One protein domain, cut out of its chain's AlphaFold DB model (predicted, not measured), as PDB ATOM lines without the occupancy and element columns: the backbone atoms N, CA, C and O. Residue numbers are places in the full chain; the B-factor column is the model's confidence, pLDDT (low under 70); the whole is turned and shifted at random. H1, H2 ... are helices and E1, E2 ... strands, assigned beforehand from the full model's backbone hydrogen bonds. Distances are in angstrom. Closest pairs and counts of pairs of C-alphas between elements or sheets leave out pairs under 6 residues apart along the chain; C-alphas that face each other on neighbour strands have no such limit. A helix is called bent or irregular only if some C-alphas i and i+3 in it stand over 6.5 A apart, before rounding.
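What this domain is: This is residues 168 to 292 of the 324 residues of the protein "Type III secretion protein HrpW" of Ralstonia sp. A12 (UniProt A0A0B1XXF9). Two small lobes stand end to end and make a rod, each a three-stranded sheet with two helices over one face: E1, E2 and E3 with H1 and H2 in one lobe, E4, E5 and E6 with H3 and H4 in the other. Where the lobes join, H3 follows E3 with no residue between them, the chain turning there, and the last residues of H4, 275 to 278, reach the other face of the first sheet. The 125 printed residues hold four named helices and six named strands in the order H1 E1 E2 H2 E3 H3 E4 E5 H4 E6, a mixed class of helices and strands; the sheets, ordered E1 E2 E3 and E4 E5 E6, are both mixed. The whole is only just loose, close to compact, with a radius of gyration of the C-alphas of 17.0 A and spans of 58 by 27 by 18 A.

How they stand to each other: E4, residues 242 to 248, and E5, 251 to 258, form an antiparallel hairpin, with N 245 and O 253 3.0 A apart, within hydrogen-bond range. E6, residues 281 to 288, is parallel to E5, with N 283 and O 252 at 2.8 A. H3, residues 226 to 237, and H4, 261 to 278, lie on the same face of this sheet, two layers, at heights over the sheet of 9.2 and 9.8 A. H3 is over E4, their closest C-alphas being those of Val 230 and Ile 244, 6.1 A apart; H4 is over E5 and E6. H3 with residues 233 to 237 alone touches H4, at a shallow tilt of 32 degrees, opposite ways; the closest C-alphas, those of Leu 237 and Val 264, are 6.3 A apart. H4 has a kink of 41 degrees near residue 272 and is irregular, with C-alphas 274 and 277 9.1 A apart. E5, H4 and E6 form a strand-helix-strand unit, two parallel neighbour strands with a helix between, its crossover right-handed; E2, residues 192 to 199, H2, 202 to 215, and E3, 220 to 225, form another, also right-handed. E2 and E3 are parallel, with N 195 and O 220 at 2.8 A; E1, residues 185 to 189, and E2 form an antiparallel hairpin, with N 187 and O 194 at 2.9 A. H1, residues 168 to 176, touches H2, at a shallow tilt of 30 degrees, opposite ways; the closest C-alphas, those of Ile 172 and Val 215, are 6.6 A apart. H1 and H2 lie on the same face of the sheet E1 E2 E3, and H4 is on the opposite face; the C-alphas of Gly 197 and Asn 278 are the closest of E2 and H4, 4.4 A apart. Every O i to N i+4 pair is within hydrogen-bond range in H1, H2 and H3, and 12 of 14 in H4.

Where its parts are: H1 begins at C-alpha 168, (30.020, -33.412, 56.362). H4 is 24.4 A long from first to last C-alpha, E6 21.8 A, E2 21.6 A, E5 20.6 A and H2 20.1 A. E3 ends at C-alpha 225, (27.951, -13.331, 40.757), and E6 at C-alpha 288, (7.266, -3.302, 22.284).

The domain as a whole: The two C-alphas farthest apart, those of Leu 168 and Arg 292, are 59.3 A apart. The printed part has no cut and no long link; the link from H1 to E1, 8 residues, is short, and the others are tight. Residues 291 to 292 are under 70 in pLDDT, and the mean of the printed part is 91.3.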
ATOM      1  N   LEU A 168      29.430 -34.528  57.107       90.00
ATOM      2  CA  LEU A 168      30.020 -33.412  56.362       90.00
ATOM      3  C   LEU A 168      28.965 -32.469  55.761       90.00
ATOM      4  O   LEU A 168      29.116 -31.254  55.853       90.00
ATOM      5  N   ILE A 169      27.873 -33.011  55.218       91.81
ATOM      6  CA  ILE A 169      26.774 -32.215  54.659       91.81
ATOM      7  C   ILE A 169      26.122 -31.282  55.692       91.81
ATOM      8  O   ILE A 169      25.776 -30.150  55.364       91.81
ATOM      9  N   GLU A 170      25.990 -31.711  56.951       92.50
ATOM     10  CA  GLU A 170      25.454 -30.865  58.023       92.50
ATOM     11  C   GLU A 170      26.445 -29.773  58.415       92.50
ATOM     12  O   GLU A 170      26.039 -28.639  58.656       92.50
ATOM     13  N   ARG A 171      27.747 -30.081  58.411       92.56
ATOM     14  CA  ARG A 171      28.805 -29.086  58.644       92.56
ATOM     15  C   ARG A 171      28.838 -28.030  57.540       92.56
ATOM     16  O   ARG A 171      28.949 -26.848  57.847       92.56
ATOM     17  N   ILE A 172      28.698 -28.440  56.278       93.75
ATOM     18  CA  ILE A 172      28.603 -27.529  55.128       93.75
ATOM     19  C   ILE A 172      27.341 -26.673  55.239       93.75
ATOM     20  O   ILE A 172      27.421 -25.457  55.124       93.75
ATOM     21  N   ARG A 173      26.184 -27.270  55.548       92.94
ATOM     22  CA  ARG A 173      24.935 -26.520  55.739       92.94
ATOM     23  C   ARG A 173      25.044 -25.495  56.871       92.94
ATOM     24  O   ARG A 173      24.613 -24.361  56.702       92.94
ATOM     25  N   ALA A 174      25.632 -25.881  58.002       91.88
ATOM     26  CA  ALA A 174      25.852 -24.985  59.135       91.88
ATOM     27  C   ALA A 174      26.848 -23.859  58.814       91.88
ATOM     28  O   ALA A 174      26.710 -22.763  59.346       91.88
ATOM     29  N   CYS A 175      27.832 -24.124  57.952       92.69
ATOM     30  CA  CYS A 175      28.751 -23.122  57.420       92.69
ATOM     31  C   CYS A 175      28.007 -22.120  56.522       92.69
ATOM     32  O   CYS A 175      27.989 -20.929  56.817       92.69
ATOM     33  N   LEU A 176      27.279 -22.603  55.510       92.00
ATOM     34  CA  LEU A 176      26.533 -21.747  54.580       92.00
ATOM     35  C   LEU A 176      25.453 -20.901  55.269       92.00
ATOM     36  O   LEU A 176      25.250 -19.746  54.904       92.00
ATOM     37  N   ALA A 177      24.811 -21.433  56.312       90.81
ATOM     38  CA  ALA A 177      23.823 -20.699  57.101       90.81
ATOM     39  C   ALA A 177      24.383 -19.419  57.756       90.81
ATOM     40  O   ALA A 177      23.611 -18.521  58.077       90.81
ATOM     41  N   GLN A 178      25.704 -19.304  57.940       89.00
ATOM     42  CA  GLN A 178      26.334 -18.107  58.512       89.00
ATOM     43  C   GLN A 178      26.351 -16.931  57.531       89.00
ATOM     44  O   GLN A 178      26.307 -15.777  57.961       89.00
ATOM     45  N   HIS A 179      26.369 -17.204  56.224       84.88
ATOM     46  CA  HIS A 179      26.444 -16.166  55.199       84.88
ATOM     47  C   HIS A 179      25.087 -15.529  54.873       84.88
ATOM     48  O   HIS A 179      25.066 -14.438  54.316       84.88
ATOM     49  N   HIS A 180      23.967 -16.163  55.250       86.06
ATOM     50  CA  HIS A 180      22.606 -15.677  54.963       86.06
ATOM     51  C   HIS A 180      22.362 -15.392  53.466       86.06
ATOM     52  O   HIS A 180      21.694 -14.423  53.113       86.06
ATOM     53  N   ILE A 181      22.926 -16.228  52.589       85.62
ATOM     54  CA  ILE A 181      22.808 -16.076  51.136       85.62
ATOM     55  C   ILE A 181      21.611 -16.886  50.648       85.62
ATOM     56  O   ILE A 181      21.636 -18.121  50.636       85.62
ATOM     57  N   ASP A 182      20.574 -16.176  50.218       81.81
ATOM     58  CA  ASP A 182      19.401 -16.776  49.596       81.81
ATOM     59  C   ASP A 182      19.746 -17.250  48.177       81.81
ATOM     60  O   ASP A 182      20.087 -16.446  47.310       81.81
ATOM     61  N   GLY A 183      19.624 -18.556  47.926       82.50
ATOM     62  CA  GLY A 183      19.860 -19.156  46.606       82.50
ATOM     63  C   GLY A 183      21.006 -20.166  46.554       82.50
ATOM     64  O   GLY A 183      21.118 -20.899  45.571       82.50
ATOM     65  N   LEU A 184      21.816 -20.299  47.608       92.06
ATOM     66  CA  LEU A 184      22.790 -21.390  47.668       92.06
ATOM     67  C   LEU A 184      22.094 -22.733  47.895       92.06
ATOM     68  O   LEU A 184      21.308 -22.914  48.827       92.06
ATOM     69  N   GLN A 185      22.423 -23.695  47.046       91.56
ATOM     70  CA  GLN A 185      21.928 -25.058  47.094       91.56
ATOM     71  C   GLN A 185      23.084 -26.019  47.348       91.56
ATOM     72  O   GLN A 185      24.232 -25.762  46.990       91.56
ATOM     73  N   ILE A 186      22.770 -27.135  48.004       93.75
ATOM     74  CA  ILE A 186      23.723 -28.209  48.273       93.75
ATOM     75  C   ILE A 186      23.179 -29.460  47.600       93.75
ATOM     76  O   ILE A 186      22.125 -29.964  47.998       93.75
ATOM     77  N   GLU A 187      23.904 -29.980  46.619       92.19
ATOM     78  CA  GLU A 187      23.624 -31.276  46.015       92.19
ATOM     79  C   GLU A 187      24.662 -32.290  46.497       92.19
ATOM     80  O   GLU A 187      25.865 -32.038  46.473       92.19
ATOM     81  N   GLN A 188      24.195 -33.451  46.952       91.00
ATOM     82  CA  GLN A 188      25.064 -34.571  47.293       91.00
ATOM     83  C   GLN A 188      24.794 -35.719  46.328       91.00
ATOM     84  O   GLN A 188      23.682 -36.250  46.286       91.00
ATOM     85  N   ARG A 189      25.827 -36.127  45.589       87.81
ATOM     86  CA  ARG A 189      25.831 -37.356  44.790       87.81
ATOM     87  C   ARG A 189      26.938 -38.261  45.295       87.81
ATOM     88  O   ARG A 189      28.113 -37.911  45.228       87.81
ATOM     89  N   ASP A 190      26.545 -39.420  45.813       84.44
ATOM     90  CA  ASP A 190      27.443 -40.379  46.451       84.44
ATOM     91  C   ASP A 190      28.272 -39.717  47.571       84.44
ATOM     92  O   ASP A 190      27.736 -39.281  48.596       84.44
ATOM     93  N   THR A 191      29.584 -39.620  47.372       80.81
ATOM     94  CA  THR A 191      30.529 -38.965  48.282       80.81
ATOM     95  C   THR A 191      30.836 -37.518  47.910       80.81
ATOM     96  O   THR A 191      31.462 -36.821  48.705       80.81
ATOM     97  N   ASN A 192      30.400 -37.052  46.738       87.81
ATOM     98  CA  ASN A 192      30.682 -35.708  46.253       87.81
ATOM     99  C   ASN A 192      29.576 -34.748  46.689       87.81
ATOM    100  O   ASN A 192      28.384 -35.031  46.540       87.81
ATOM    101  N   ILE A 193      29.988 -33.604  47.225       92.56
ATOM    102  CA  ILE A 193      29.092 -32.515  47.600       92.56
ATOM    103  C   ILE A 193      29.423 -31.329  46.707       92.56
ATOM    104  O   ILE A 193      30.570 -30.874  46.691       92.56
ATOM    105  N   THR A 194      28.410 -30.835  46.009       93.50
ATOM    106  CA  THR A 194      28.475 -29.621  45.204       93.50
ATOM    107  C   THR A 194      27.650 -28.540  45.883       93.50
ATOM    108  O   THR A 194      26.513 -28.781  46.293       93.50
ATOM    109  N   VAL A 195      28.232 -27.355  46.024       94.31
ATOM    110  CA  VAL A 195      27.527 -26.144  46.442       94.31
ATOM    111  C   VAL A 195      27.403 -25.241  45.232       94.31
ATOM    112  O   VAL A 195      28.414 -24.882  44.631       94.31
ATOM    113  N   HIS A 196      26.178 -24.876  44.876       93.94
ATOM    114  CA  HIS A 196      25.922 -24.091  43.676       93.94
ATOM    115  C   HIS A 196      24.845 -23.033  43.889       93.94
ATOM    116  O   HIS A 196      24.006 -23.166  44.783       93.94
ATOM    117  N   GLY A 197      24.887 -21.957  43.107       94.06
ATOM    118  CA  GLY A 197      23.927 -20.856  43.202       94.06
ATOM    119  C   GLY A 197      24.533 -19.489  42.908       94.06
ATOM    120  O   GLY A 197      25.639 -19.376  42.381       94.06
ATOM    121  N   ILE A 198      23.785 -18.437  43.239       95.06
ATOM    122  CA  ILE A 198      24.145 -17.062  42.890       95.06
ATOM    123  C   ILE A 198      24.384 -16.231  44.148       95.06
ATOM    124  O   ILE A 198      23.523 -16.142  45.023       95.06
ATOM    125  N   VAL A 199      25.542 -15.576  44.199       94.88
ATOM    126  CA  VAL A 199      25.952 -14.674  45.283       94.88
ATOM    127  C   VAL A 199      25.809 -13.207  44.878       94.88
ATOM    128  O   VAL A 199      25.843 -12.850  43.695       94.88
ATOM    129  N   GLY A 200      25.660 -12.327  45.869       90.94
ATOM    130  CA  GLY A 200      25.453 -10.895  45.637       90.94
ATOM    131  C   GLY A 200      26.707 -10.130  45.204       90.94
ATOM    132  O   GLY A 200      26.601  -9.050  44.620       90.94
ATOM    133  N   SER A 201      27.901 -10.662  45.487       90.06
ATOM    134  CA  SER A 201      29.174 -10.000  45.184       90.06
ATOM    135  C   SER A 201      30.364 -10.963  45.152       90.06
ATOM    136  O   SER A 201      30.341 -12.016  45.786       90.06
ATOM    137  N   ALA A 202      31.461 -10.545  44.515       90.56
ATOM    138  CA  ALA A 202      32.732 -11.274  44.543       90.56
ATOM    139  C   ALA A 202      33.313 -11.429  45.966       90.56
ATOM    140  O   ALA A 202      33.969 -12.417  46.284       90.56
ATOM    141  N   ALA A 203      33.073 -10.462  46.860       90.62
ATOM    142  CA  ALA A 203      33.529 -10.556  48.248       90.62
ATOM    143  C   ALA A 203      32.796 -11.671  49.013       90.62
ATOM    144  O   ALA A 203      33.406 -12.399  49.797       90.62
ATOM    145  N   GLU A 204      31.496 -11.803  48.762       91.31
ATOM    146  CA  GLU A 204      30.635 -12.842  49.320       91.31
ATOM    147  C   GLU A 204      30.991 -14.229  48.771       91.31
ATOM    148  O   GLU A 204      31.079 -15.188  49.542       91.31
ATOM    149  N   GLU A 205      31.308 -14.321  47.475       94.19
ATOM    150  CA  GLU A 205      31.865 -15.529  46.859       94.19
ATOM    151  C   GLU A 205      33.145 -15.975  47.576       94.19
ATOM    152  O   GLU A 205      33.235 -17.090  48.086       94.19
ATOM    153  N   LEU A 206      34.132 -15.080  47.681       93.88
ATOM    154  CA  LEU A 206      35.425 -15.386  48.288       93.88
ATOM    155  C   LEU A 206      35.302 -15.789  49.761       93.88
ATOM    156  O   LEU A 206      36.037 -16.672  50.213       93.88
ATOM    157  N   ALA A 207      34.397 -15.151  50.510       92.94
ATOM    158  CA  ALA A 207      34.100 -15.528  51.888       92.94
ATOM    159  C   ALA A 207      33.525 -16.952  51.953       92.94
ATOM    160  O   ALA A 207      34.062 -17.794  52.672       92.94
ATOM    161  N   THR A 208      32.522 -17.246  51.124       93.06
ATOM    162  CA  THR A 208      31.887 -18.569  51.038       93.06
ATOM    163  C   THR A 208      32.902 -19.651  50.664       93.06
ATOM    164  O   THR A 208      32.989 -20.688  51.319       93.06
ATOM    165  N   LEU A 209      33.744 -19.402  49.654       93.94
ATOM    166  CA  LEU A 209      34.787 -20.335  49.222       93.94
ATOM    167  C   LEU A 209      35.824 -20.599  50.322       93.94
ATOM    168  O   LEU A 209      36.275 -21.735  50.487       93.94
ATOM    169  N   ARG A 210      36.223 -19.572  51.081       94.75
ATOM    170  CA  ARG A 210      37.168 -19.719  52.198       94.75
ATOM    171  C   ARG A 210      36.587 -20.595  53.307       94.75
ATOM    172  O   ARG A 210      37.275 -21.496  53.802       94.75
ATOM    173  N   ASP A 211      35.342 -20.343  53.681       92.75
ATOM    174  CA  ASP A 211      34.703 -21.031  54.799       92.75
ATOM    175  C   ASP A 211      34.356 -22.479  54.418       92.75
ATOM    176  O   ASP A 211      34.604 -23.406  55.197       92.75
ATOM    177  N   LEU A 212      33.941 -22.722  53.168       93.62
ATOM    178  CA  LEU A 212      33.773 -24.072  52.623       93.62
ATOM    179  C   LEU A 212      35.081 -24.871  52.615       93.62
ATOM    180  O   LEU A 212      35.093 -25.992  53.123       93.62
ATOM    181  N   ARG A 213      36.198 -24.296  52.140       93.31
ATOM    182  CA  ARG A 213      37.511 -24.980  52.155       93.31
ATOM    183  C   ARG A 213      37.969 -25.356  53.560       93.31
ATOM    184  O   ARG A 213      38.638 -26.371  53.733       93.31
ATOM    185  N   THR A 214      37.609 -24.553  54.561       93.00
ATOM    186  CA  THR A 214      37.918 -24.833  55.971       93.00
ATOM    187  C   THR A 214      37.135 -26.045  56.487       93.00
ATOM    188  O   THR A 214      37.629 -26.807  57.317       93.00
ATOM    189  N   VAL A 215      35.913 -26.256  55.987       92.38
ATOM    190  CA  VAL A 215      35.075 -27.407  56.345       92.38
ATOM    191  C   VAL A 215      35.491 -28.667  55.583       92.38
ATOM    192  O   VAL A 215      35.612 -29.730  56.204       92.38
ATOM    193  N   SER A 216      35.688 -28.547  54.267       90.62
ATOM    194  CA  SER A 216      36.109 -29.615  53.361       90.62
ATOM    195  C   SER A 216      36.750 -29.044  52.087       90.62
ATOM    196  O   SER A 216      36.074 -28.353  51.325       90.62
ATOM    197  N   PRO A 217      38.021 -29.368  51.795       87.50
ATOM    198  CA  PRO A 217      38.682 -28.935  50.563       87.50
ATOM    199  C   PRO A 217      38.157 -29.645  49.303       87.50
ATOM    200  O   PRO A 217      38.330 -29.122  48.210       87.50
ATOM    201  N   GLU A 218      37.496 -30.797  49.449       87.38
ATOM    202  CA  GLU A 218      36.980 -31.616  48.335       87.38
ATOM    203  C   GLU A 218      35.577 -31.190  47.863       87.38
ATOM    204  O   GLU A 218      34.985 -31.818  46.986       87.38
ATOM    205  N   THR A 219      34.989 -30.159  48.477       90.62
ATOM    206  CA  THR A 219      33.658 -29.671  48.099       90.62
ATOM    207  C   THR A 219      33.742 -28.917  46.777       90.62
ATOM    208  O   THR A 219      34.462 -27.926  46.671       90.62
ATOM    209  N   HIS A 220      32.983 -29.372  45.780       93.19
ATOM    210  CA  HIS A 220      32.889 -28.685  44.499       93.19
ATOM    211  C   HIS A 220      32.010 -27.442  44.641       93.19
ATOM    212  O   HIS A 220      30.992 -27.470  45.334       93.19
ATOM    213  N   THR A 221      32.385 -26.355  43.977       92.69
ATOM    214  CA  THR A 221      31.655 -25.087  44.042       92.69
ATOM    215  C   THR A 221      31.384 -24.570  42.644       92.69
ATOM    216  O   THR A 221      32.314 -24.460  41.851       92.69
ATOM    217  N   ASP A 222      30.130 -24.239  42.372       92.75
ATOM    218  CA  ASP A 222      29.684 -23.616  41.129       92.75
ATOM    219  C   ASP A 222      28.872 -22.363  41.478       92.75
ATOM    220  O   ASP A 222      27.657 -22.407  41.676       92.75
ATOM    221  N   LEU A 223      29.588 -21.262  41.699       92.94
ATOM    222  CA  LEU A 223      29.009 -19.997  42.127       92.94
ATOM    223  C   LEU A 223      29.019 -19.010  40.964       92.94
ATOM    224  O   LEU A 223      29.949 -18.977  40.163       92.94
ATOM    225  N   SER A 224      27.979 -18.191  40.878       93.88
ATOM    226  CA  SER A 224      27.923 -17.068  39.942       93.88
ATOM    227  C   SER A 224      27.632 -15.769  40.679       93.88
ATOM    228  O   SER A 224      26.964 -15.762  41.713       93.88
ATOM    229  N   ILE A 225      28.098 -14.648  40.136       94.88
ATOM    230  CA  ILE A 225      27.951 -13.331  40.757       94.88
ATOM    231  C   ILE A 225      26.810 -12.577  40.070       94.88
ATOM    232  O   ILE A 225      26.836 -12.331  38.863       94.88
ATOM    233  N   ALA A 226      25.784 -12.189  40.833       95.00
ATOM    234  CA  ALA A 226      24.571 -11.615  40.254       95.00
ATOM    235  C   ALA A 226      24.809 -10.331  39.427       95.00
ATOM    236  O   ALA A 226      24.249 -10.240  38.331       95.00
ATOM    237  N   PRO A 227      25.630  -9.356  39.879       94.00
ATOM    238  CA  PRO A 227      25.985  -8.194  39.063       94.00
ATOM    239  C   PRO A 227      26.591  -8.535  37.698       94.00
ATOM    240  O   PRO A 227      26.254  -7.881  36.718       94.00
ATOM    241  N   GLU A 228      27.428  -9.570  37.604       95.25
ATOM    242  CA  GLU A 228      28.058  -9.973  36.339       95.25
ATOM    243  C   GLU A 228      27.021 -10.524  35.360       95.25
ATOM    244  O   GLU A 228      27.004 -10.147  34.192       95.25
ATOM    245  N   ILE A 229      26.078 -11.338  35.846       94.44
ATOM    246  CA  ILE A 229      24.957 -11.830  35.033       94.44
ATOM    247  C   ILE A 229      24.097 -10.660  34.533       94.44
ATOM    248  O   ILE A 229      23.671 -10.646  33.377       94.44
ATOM    249  N   VAL A 230      23.843  -9.664  35.390       95.06
ATOM    250  CA  VAL A 230      23.074  -8.465  35.025       95.06
ATOM    251  C   VAL A 230      23.781  -7.654  33.936       95.06
ATOM    252  O   VAL A 230      23.113  -7.223  32.994       95.06
ATOM    253  N   GLU A 231      25.096  -7.450  34.040       93.94
ATOM    254  CA  GLU A 231      25.871  -6.750  33.007       93.94
ATOM    255  C   GLU A 231      25.925  -7.549  31.703       93.94
ATOM    256  O   GLU A 231      25.566  -7.009  30.660       93.94
ATOM    257  N   ASN A 232      26.220  -8.851  31.754       92.25
ATOM    258  CA  ASN A 232      26.252  -9.715  30.569       92.25
ATOM    259  C   ASN A 232      24.907  -9.717  29.825       92.25
ATOM    260  O   ASN A 232      24.860  -9.638  28.595       92.25
ATOM    261  N   LEU A 233      23.788  -9.760  30.560       92.69
ATOM    262  CA  LEU A 233      22.450  -9.620  29.981       92.69
ATOM    263  C   LEU A 233      22.251  -8.240  29.345       92.69
ATOM    264  O   LEU A 233      21.671  -8.144  28.264       92.69
ATOM    265  N   ARG A 234      22.722  -7.164  29.979       92.81
ATOM    266  CA  ARG A 234      22.605  -5.805  29.435       92.81
ATOM    267  C   ARG A 234      23.403  -5.642  28.142       92.81
ATOM    268  O   ARG A 234      22.863  -5.115  27.169       92.81
ATOM    269  N   GLU A 235      24.636  -6.133  28.124       91.69
ATOM    270  CA  GLU A 235      25.536  -6.113  26.968       91.69
ATOM    271  C   GLU A 235      25.023  -6.975  25.813       91.69
ATOM    272  O   GLU A 235      25.140  -6.582  24.653       91.69
ATOM    273  N   SER A 236      24.408  -8.118  26.119       90.19
ATOM    274  CA  SER A 236      23.828  -9.010  25.111       90.19
ATOM    275  C   SER A 236      22.538  -8.450  24.510       90.19
ATOM    276  O   SER A 236      22.264  -8.624  23.323       90.19
ATOM    277  N   LEU A 237      21.710  -7.791  25.325       91.50
ATOM    278  CA  LEU A 237      20.412  -7.283  24.884       91.50
ATOM    279  C   LEU A 237      20.528  -5.962  24.125       91.50
ATOM    280  O   LEU A 237      19.808  -5.790  23.138       91.50
ATOM    281  N   GLN A 238      21.395  -5.050  24.581       90.06
ATOM    282  CA  GLN A 238      21.594  -3.702  24.019       90.06
ATOM    283  C   GLN A 238      20.281  -2.919  23.827       90.06
ATOM    284  O   GLN A 238      20.123  -2.141  22.891       90.06
ATOM    285  N   GLU A 239      19.308  -3.135  24.716       88.00
ATOM    286  CA  GLU A 239      18.024  -2.430  24.722       88.00
ATOM    287  C   GLU A 239      18.016  -1.433  25.896       88.00
ATOM    288  O   GLU A 239      17.767  -1.830  27.038       88.00
ATOM    289  N   PRO A 240      18.274  -0.133  25.661       83.25
ATOM    290  CA  PRO A 240      18.421   0.856  26.734       83.25
ATOM    291  C   PRO A 240      17.128   1.099  27.531       83.25
ATOM    292  O   PRO A 240      17.173   1.624  28.641       83.25
ATOM    293  N   GLY A 241      15.968   0.718  26.985       87.44
ATOM    294  CA  GLY A 241      14.670   0.813  27.657       87.44
ATOM    295  C   GLY A 241      14.390  -0.297  28.675       87.44
ATOM    296  O   GLY A 241      13.318  -0.288  29.288       87.44
ATOM    297  N   LEU A 242      15.314  -1.249  28.856       92.88
ATOM    298  CA  LEU A 242      15.164  -2.373  29.777       92.88
ATOM    299  C   LEU A 242      15.857  -2.127  31.119       92.88
ATOM    300  O   LEU A 242      17.011  -1.713  31.200       92.88
ATOM    301  N   ARG A 243      15.156  -2.481  32.195       94.75
ATOM    302  CA  ARG A 243      15.695  -2.628  33.542       94.75
ATOM    303  C   ARG A 243      15.920  -4.108  33.822       94.75
ATOM    304  O   ARG A 243      14.988  -4.902  33.728       94.75
ATOM    305  N   ILE A 244      17.142  -4.443  34.214       96.06
ATOM    306  CA  ILE A 244      17.563  -5.801  34.561       96.06
ATOM    307  C   ILE A 244      18.026  -5.778  36.014       96.06
ATOM    308  O   ILE A 244      18.817  -4.909  36.382       96.06
ATOM    309  N   ALA A 245      17.511  -6.685  36.840       93.06
ATOM    310  CA  ALA A 245      17.837  -6.739  38.262       93.06
ATOM    311  C   ALA A 245      17.842  -8.174  38.791       93.06
ATOM    312  O   ALA A 245      17.054  -9.012  38.348       93.06
ATOM    313  N   TYR A 246      18.701  -8.422  39.778       94.25
ATOM    314  CA  TYR A 246      18.660  -9.623  40.602       94.25
ATOM    315  C   TYR A 246      17.668  -9.429  41.751       94.25
ATOM    316  O   TYR A 246      17.682  -8.397  42.419       94.25
ATOM    317  N   LEU A 247      16.798 -10.412  41.963       91.81
ATOM    318  CA  LEU A 247      15.730 -10.381  42.965       91.81
ATOM    319  C   LEU A 247      16.062 -11.198  44.223       91.81
ATOM    320  O   LEU A 247      15.225 -11.266  45.122       91.81
ATOM    321  N   GLY A 248      17.239 -11.832  44.276       90.62
ATOM    322  CA  GLY A 248      17.566 -12.844  45.284       90.62
ATOM    323  C   GLY A 248      16.966 -14.214  44.956       90.62
ATOM    324  O   GLY A 248      16.173 -14.347  44.018       90.62
ATOM    325  N   ASP A 249      17.350 -15.238  45.725       91.56
ATOM    326  CA  ASP A 249      16.856 -16.618  45.579       91.56
ATOM    327  C   ASP A 249      17.007 -17.152  44.140       91.56
ATOM    328  O   ASP A 249      16.102 -17.777  43.583       91.56
ATOM    329  N   ASN A 250      18.141 -16.845  43.499       94.75
ATOM    330  CA  ASN A 250      18.453 -17.227  42.121       94.75
ATOM    331  C   ASN A 250      17.437 -16.723  41.073       94.75
ATOM    332  O   ASN A 250      17.229 -17.366  40.041       94.75
ATOM    333  N   ARG A 251      16.764 -15.592  41.322       95.06
ATOM    334  CA  ARG A 251      15.764 -15.019  40.409       95.06
ATOM    335  C   ARG A 251      16.189 -13.675  39.841       95.06
ATOM    336  O   ARG A 251      16.705 -12.826  40.560       95.06
ATOM    337  N   PHE A 252      15.862 -13.438  38.575       96.50
ATOM    338  CA  PHE A 252      16.083 -12.158  37.896       96.50
ATOM    339  C   PHE A 252      14.777 -11.572  37.360       96.50
ATOM    340  O   PHE A 252      13.799 -12.286  37.142       96.50
ATOM    341  N   SER A 253      14.769 -10.263  37.115       96.81
ATOM    342  CA  SER A 253      13.714  -9.576  36.365       96.81
ATOM    343  C   SER A 253      14.293  -8.809  35.189       96.81
ATOM    344  O   SER A 253      15.285  -8.097  35.364       96.81
ATOM    345  N   ILE A 254      13.616  -8.874  34.046       97.38
ATOM    346  CA  ILE A 254      13.853  -8.026  32.879       97.38
ATOM    347  C   ILE A 254      12.534  -7.335  32.549       97.38
ATOM    348  O   ILE A 254      11.564  -7.995  32.173       97.38
ATOM    349  N   ALA A 255      12.487  -6.015  32.708       94.19
ATOM    350  CA  ALA A 255      11.266  -5.241  32.524       94.19
ATOM    351  C   ALA A 255      11.507  -3.954  31.733       94.19
ATOM    352  O   ALA A 255      12.515  -3.282  31.948       94.19
ATOM    353  N   GLY A 256      10.571  -3.570  30.868       93.38
ATOM    354  CA  GLY A 256      10.619  -2.295  30.151       93.38
ATOM    355  C   GLY A 256      10.229  -2.386  28.682       93.38
ATOM    356  O   GLY A 256       9.603  -3.348  28.236       93.38
ATOM    357  N   ALA A 257      10.578  -1.349  27.927       91.25
ATOM    358  CA  ALA A 257      10.318  -1.292  26.495       91.25
ATOM    359  C   ALA A 257      11.550  -1.773  25.722       91.25
ATOM    360  O   ALA A 257      12.653  -1.273  25.944       91.25
ATOM    361  N   ALA A 258      11.353  -2.713  24.802       93.38
ATOM    362  CA  ALA A 258      12.381  -3.202  23.893       93.38
ATOM    363  C   ALA A 258      11.953  -2.991  22.443       93.38
ATOM    364  O   ALA A 258      10.798  -3.213  22.078       93.38
ATOM    365  N   SER A 259      12.906  -2.613  21.602       89.88
ATOM    366  CA  SER A 259      12.728  -2.532  20.153       89.88
ATOM    367  C   SER A 259      12.477  -3.920  19.560       89.88
ATOM    368  O   SER A 259      11.691  -4.055  18.626       89.88
ATOM    369  N   HIS A 260      13.088  -4.957  20.147       89.12
ATOM    370  CA  HIS A 260      12.933  -6.351  19.723       89.12
ATOM    371  C   HIS A 260      12.593  -7.286  20.903       89.12
ATOM    372  O   HIS A 260      13.458  -8.040  21.359       89.12
ATOM    373  N   PRO A 261      11.340  -7.304  21.398       93.06
ATOM    374  CA  PRO A 261      10.923  -8.135  22.534       93.06
ATOM    375  C   PRO A 261      11.199  -9.633  22.350       93.06
ATOM    376  O   PRO A 261      11.547 -10.321  23.307       93.06
ATOM    377  N   GLU A 262      11.101 -10.139  21.117       92.56
ATOM    378  CA  GLU A 262      11.405 -11.541  20.808       92.56
ATOM    379  C   GLU A 262      12.884 -11.883  21.023       92.56
ATOM    380  O   GLU A 262      13.193 -12.947  21.558       92.56
ATOM    381  N   ARG A 263      13.802 -10.960  20.695       92.88
ATOM    382  CA  ARG A 263      15.232 -11.136  20.987       92.88
ATOM    383  C   ARG A 263      15.458 -11.201  22.493       92.88
ATOM    384  O   ARG A 263      16.190 -12.067  22.952       92.88
ATOM    385  N   VAL A 264      14.772 -10.349  23.261       95.06
ATOM    386  CA  VAL A 264      14.863 -10.360  24.730       95.06
ATOM    387  C   VAL A 264      14.428 -11.703  25.306       95.06
ATOM    388  O   VAL A 264      15.126 -12.266  26.146       95.06
ATOM    389  N   ARG A 265      13.306 -12.246  24.819       94.75
ATOM    390  CA  ARG A 265      12.813 -13.561  25.242       94.75
ATOM    391  C   ARG A 265      13.793 -14.682  24.888       94.75
ATOM    392  O   ARG A 265      14.059 -15.526  25.736       94.75
ATOM    393  N   ALA A 266      14.348 -14.670  23.676       94.81
ATOM    394  CA  ALA A 266      15.320 -15.671  23.236       94.81
ATOM    395  C   ALA A 266      16.620 -15.627  24.058       94.81
ATOM    396  O   ALA A 266      17.093 -16.666  24.509       94.81
ATOM    397  N   THR A 267      17.168 -14.435  24.313       94.06
ATOM    398  CA  THR A 267      18.367 -14.266  25.146       94.06
ATOM    399  C   THR A 267      18.120 -14.709  26.587       94.06
ATOM    400  O   THR A 267      18.958 -15.398  27.158       94.06
ATOM    401  N   ALA A 268      16.966 -14.372  27.171       93.38
ATOM    402  CA  ALA A 268      16.617 -14.821  28.518       93.38
ATOM    403  C   ALA A 268      16.515 -16.353  28.611       93.38
ATOM    404  O   ALA A 268      16.982 -16.937  29.585       93.38
ATOM    405  N   GLU A 269      15.947 -17.015  27.598       93.31
ATOM    406  CA  GLU A 269      15.899 -18.480  27.550       93.31
ATOM    407  C   GLU A 269      17.298 -19.094  27.449       93.31
ATOM    408  O   GLU A 269      17.604 -20.054  28.153       93.31
ATOM    409  N   HIS A 270      18.168 -18.513  26.619       93.00
ATOM    410  CA  HIS A 270      19.541 -18.983  26.476       93.00
ATOM    411  C   HIS A 270      20.314 -18.876  27.794       93.00
ATOM    412  O   HIS A 270      20.878 -19.867  28.245       93.00
ATOM    413  N   VAL A 271      20.235 -17.726  28.473       92.25
ATOM    414  CA  VAL A 271      20.863 -17.529  29.788       92.25
ATOM    415  C   VAL A 271      20.294 -18.485  30.835       92.25
ATOM    416  O   VAL A 271      21.042 -19.000  31.665       92.25
ATOM    417  N   ARG A 272      18.986 -18.778  30.787       90.75
ATOM    418  CA  ARG A 272      18.390 -19.787  31.671       90.75
ATOM    419  C   ARG A 272      18.982 -21.176  31.422       90.75
ATOM    420  O   ARG A 272      19.270 -21.887  32.378       90.75
ATOM    421  N   SER A 273      19.168 -21.550  30.158       90.44
ATOM    422  CA  SER A 273      19.780 -22.826  29.779       90.44
ATOM    423  C   SER A 273      21.240 -22.923  30.223       90.44
ATOM    424  O   SER A 273      21.648 -23.972  30.714       90.44
ATOM    425  N   ASP A 274      22.012 -21.848  30.069       89.69
ATOM    426  CA  ASP A 274      23.448 -21.838  30.365       89.69
ATOM    427  C   ASP A 274      23.727 -21.897  31.872       89.69
ATOM    428  O   ASP A 274      24.620 -22.616  32.312       89.69
ATOM    429  N   LEU A 275      22.931 -21.181  32.674       88.19
ATOM    430  CA  LEU A 275      23.050 -21.186  34.136       88.19
ATOM    431  C   LEU A 275      22.411 -22.425  34.787       88.19
ATOM    432  O   LEU A 275      22.668 -22.703  35.959       88.19
ATOM    433  N   GLY A 276      21.576 -23.170  34.059       88.94
ATOM    434  CA  GLY A 276      21.023 -24.449  34.501       88.94
ATOM    435  C   GLY A 276      20.358 -24.385  35.882       88.94
ATOM    436  O   GLY A 276      19.398 -23.650  36.092       88.94
ATOM    437  N   SER A 277      20.861 -25.173  36.836       87.12
ATOM    438  CA  SER A 277      20.333 -25.243  38.208       87.12
ATOM    439  C   SER A 277      20.660 -24.027  39.080       87.12
ATOM    440  O   SER A 277      20.058 -23.874  40.145       87.12
ATOM    441  N   ASN A 278      21.580 -23.158  38.650       89.94
ATOM    442  CA  ASN A 278      21.961 -21.963  39.408       89.94
ATOM    443  C   ASN A 278      20.921 -20.856  39.295       89.94
ATOM    444  O   ASN A 278      20.922 -19.943  40.113       89.94
ATOM    445  N   ILE A 279      20.009 -20.938  38.326       93.38
ATOM    446  CA  ILE A 279      18.933 -19.975  38.140       93.38
ATOM    447  C   ILE A 279      17.571 -20.635  38.354       93.38
ATOM    448  O   ILE A 279      17.270 -21.703  37.829       93.38
ATOM    449  N   LYS A 280      16.722 -19.984  39.147       92.31
ATOM    450  CA  LYS A 280      15.363 -20.448  39.437       92.31
ATOM    451  C   LYS A 280      14.352 -19.872  38.457       92.31
ATOM    452  O   LYS A 280      13.459 -20.585  38.014       92.31
ATOM    453  N   ASP A 281      14.465 -18.578  38.157       93.88
ATOM    454  CA  ASP A 281      13.523 -17.892  37.275       93.88
ATOM    455  C   ASP A 281      14.105 -16.606  36.668       93.88
ATOM    456  O   ASP A 281      14.932 -15.924  37.279       93.88
ATOM    457  N   ILE A 282      13.602 -16.244  35.487       95.19
ATOM    458  CA  ILE A 282      13.775 -14.923  34.879       95.19
ATOM    459  C   ILE A 282      12.382 -14.396  34.553       95.19
ATOM    460  O   ILE A 282      11.753 -14.831  33.587       95.19
ATOM    461  N   VAL A 283      11.916 -13.438  35.352       95.94
ATOM    462  CA  VAL A 283      10.622 -12.785  35.165       95.94
ATOM    463  C   VAL A 283      10.734 -11.771  34.030       95.94
ATOM    464  O   VAL A 283      11.528 -10.833  34.111       95.94
ATOM    465  N   LEU A 284       9.929 -11.948  32.984       95.81
ATOM    466  CA  LEU A 284       9.902 -11.066  31.817       95.81
ATOM    467  C   LEU A 284       8.644 -10.193  31.824       95.81
ATOM    468  O   LEU A 284       7.532 -10.709  31.740       95.81
ATOM    469  N   ASP A 285       8.836  -8.876  31.851       94.56
ATOM    470  CA  ASP A 285       7.789  -7.863  31.660       94.56
ATOM    471  C   ASP A 285       8.220  -6.873  30.568       94.56
ATOM    472  O   ASP A 285       8.615  -5.730  30.813       94.56
ATOM    473  N   VAL A 286       8.258  -7.373  29.333       94.38
ATOM    474  CA  VAL A 286       8.809  -6.654  28.182       94.38
ATOM    475  C   VAL A 286       7.689  -6.242  27.238       94.38
ATOM    476  O   VAL A 286       6.879  -7.063  26.809       94.38
ATOM    477  N   THR A 287       7.684  -4.967  26.867       91.62
ATOM    478  CA  THR A 287       6.739  -4.377  25.916       91.62
ATOM    479  C   THR A 287       7.456  -3.918  24.650       91.62
ATOM    480  O   THR A 287       8.654  -3.638  24.663       91.62
ATOM    481  N   GLN A 288       6.730  -3.838  23.534       90.62
ATOM    482  CA  GLN A 288       7.266  -3.302  22.284       90.62
ATOM    483  C   GLN A 288       7.482  -1.788  22.412       90.62
ATOM    484  O   GLN A 288       6.534  -1.038  22.664       90.62
ATOM    485  N   ALA A 289       8.713  -1.327  22.196       88.00
ATOM    486  CA  ALA A 289       9.010   0.093  22.089       88.00
ATOM    487  C   ALA A 289       8.304   0.678  20.856       88.00
ATOM    488  O   ALA A 289       8.303   0.074  19.777       88.00
ATOM    489  N   ARG A 290       7.700   1.863  21.005       77.38
ATOM    490  CA  ARG A 290       7.202   2.619  19.849       77.38
ATOM    491  C   ARG A 290       8.397   3.046  19.007       77.38
ATOM    492  O   ARG A 290       9.363   3.570  19.555       77.38
ATOM    493  N   ALA A 291       8.311   2.837  17.694       63.84
ATOM    494  CA  ALA A 291       9.299   3.360  16.762       63.84
ATOM    495  C   ALA A 291       9.444   4.872  16.993       63.84
ATOM    496  O   ALA A 291       8.443   5.593  16.990       63.84
ATOM    497  N   ARG A 292      10.672   5.344  17.240       58.47
ATOM    498  CA  ARG A 292      10.963   6.779  17.185       58.47
ATOM    499  C   ARG A 292      10.738   7.218  15.741       58.47
ATOM    500  O   ARG A 292      11.378   6.694  14.831       58.47
TER     501      ARG A 292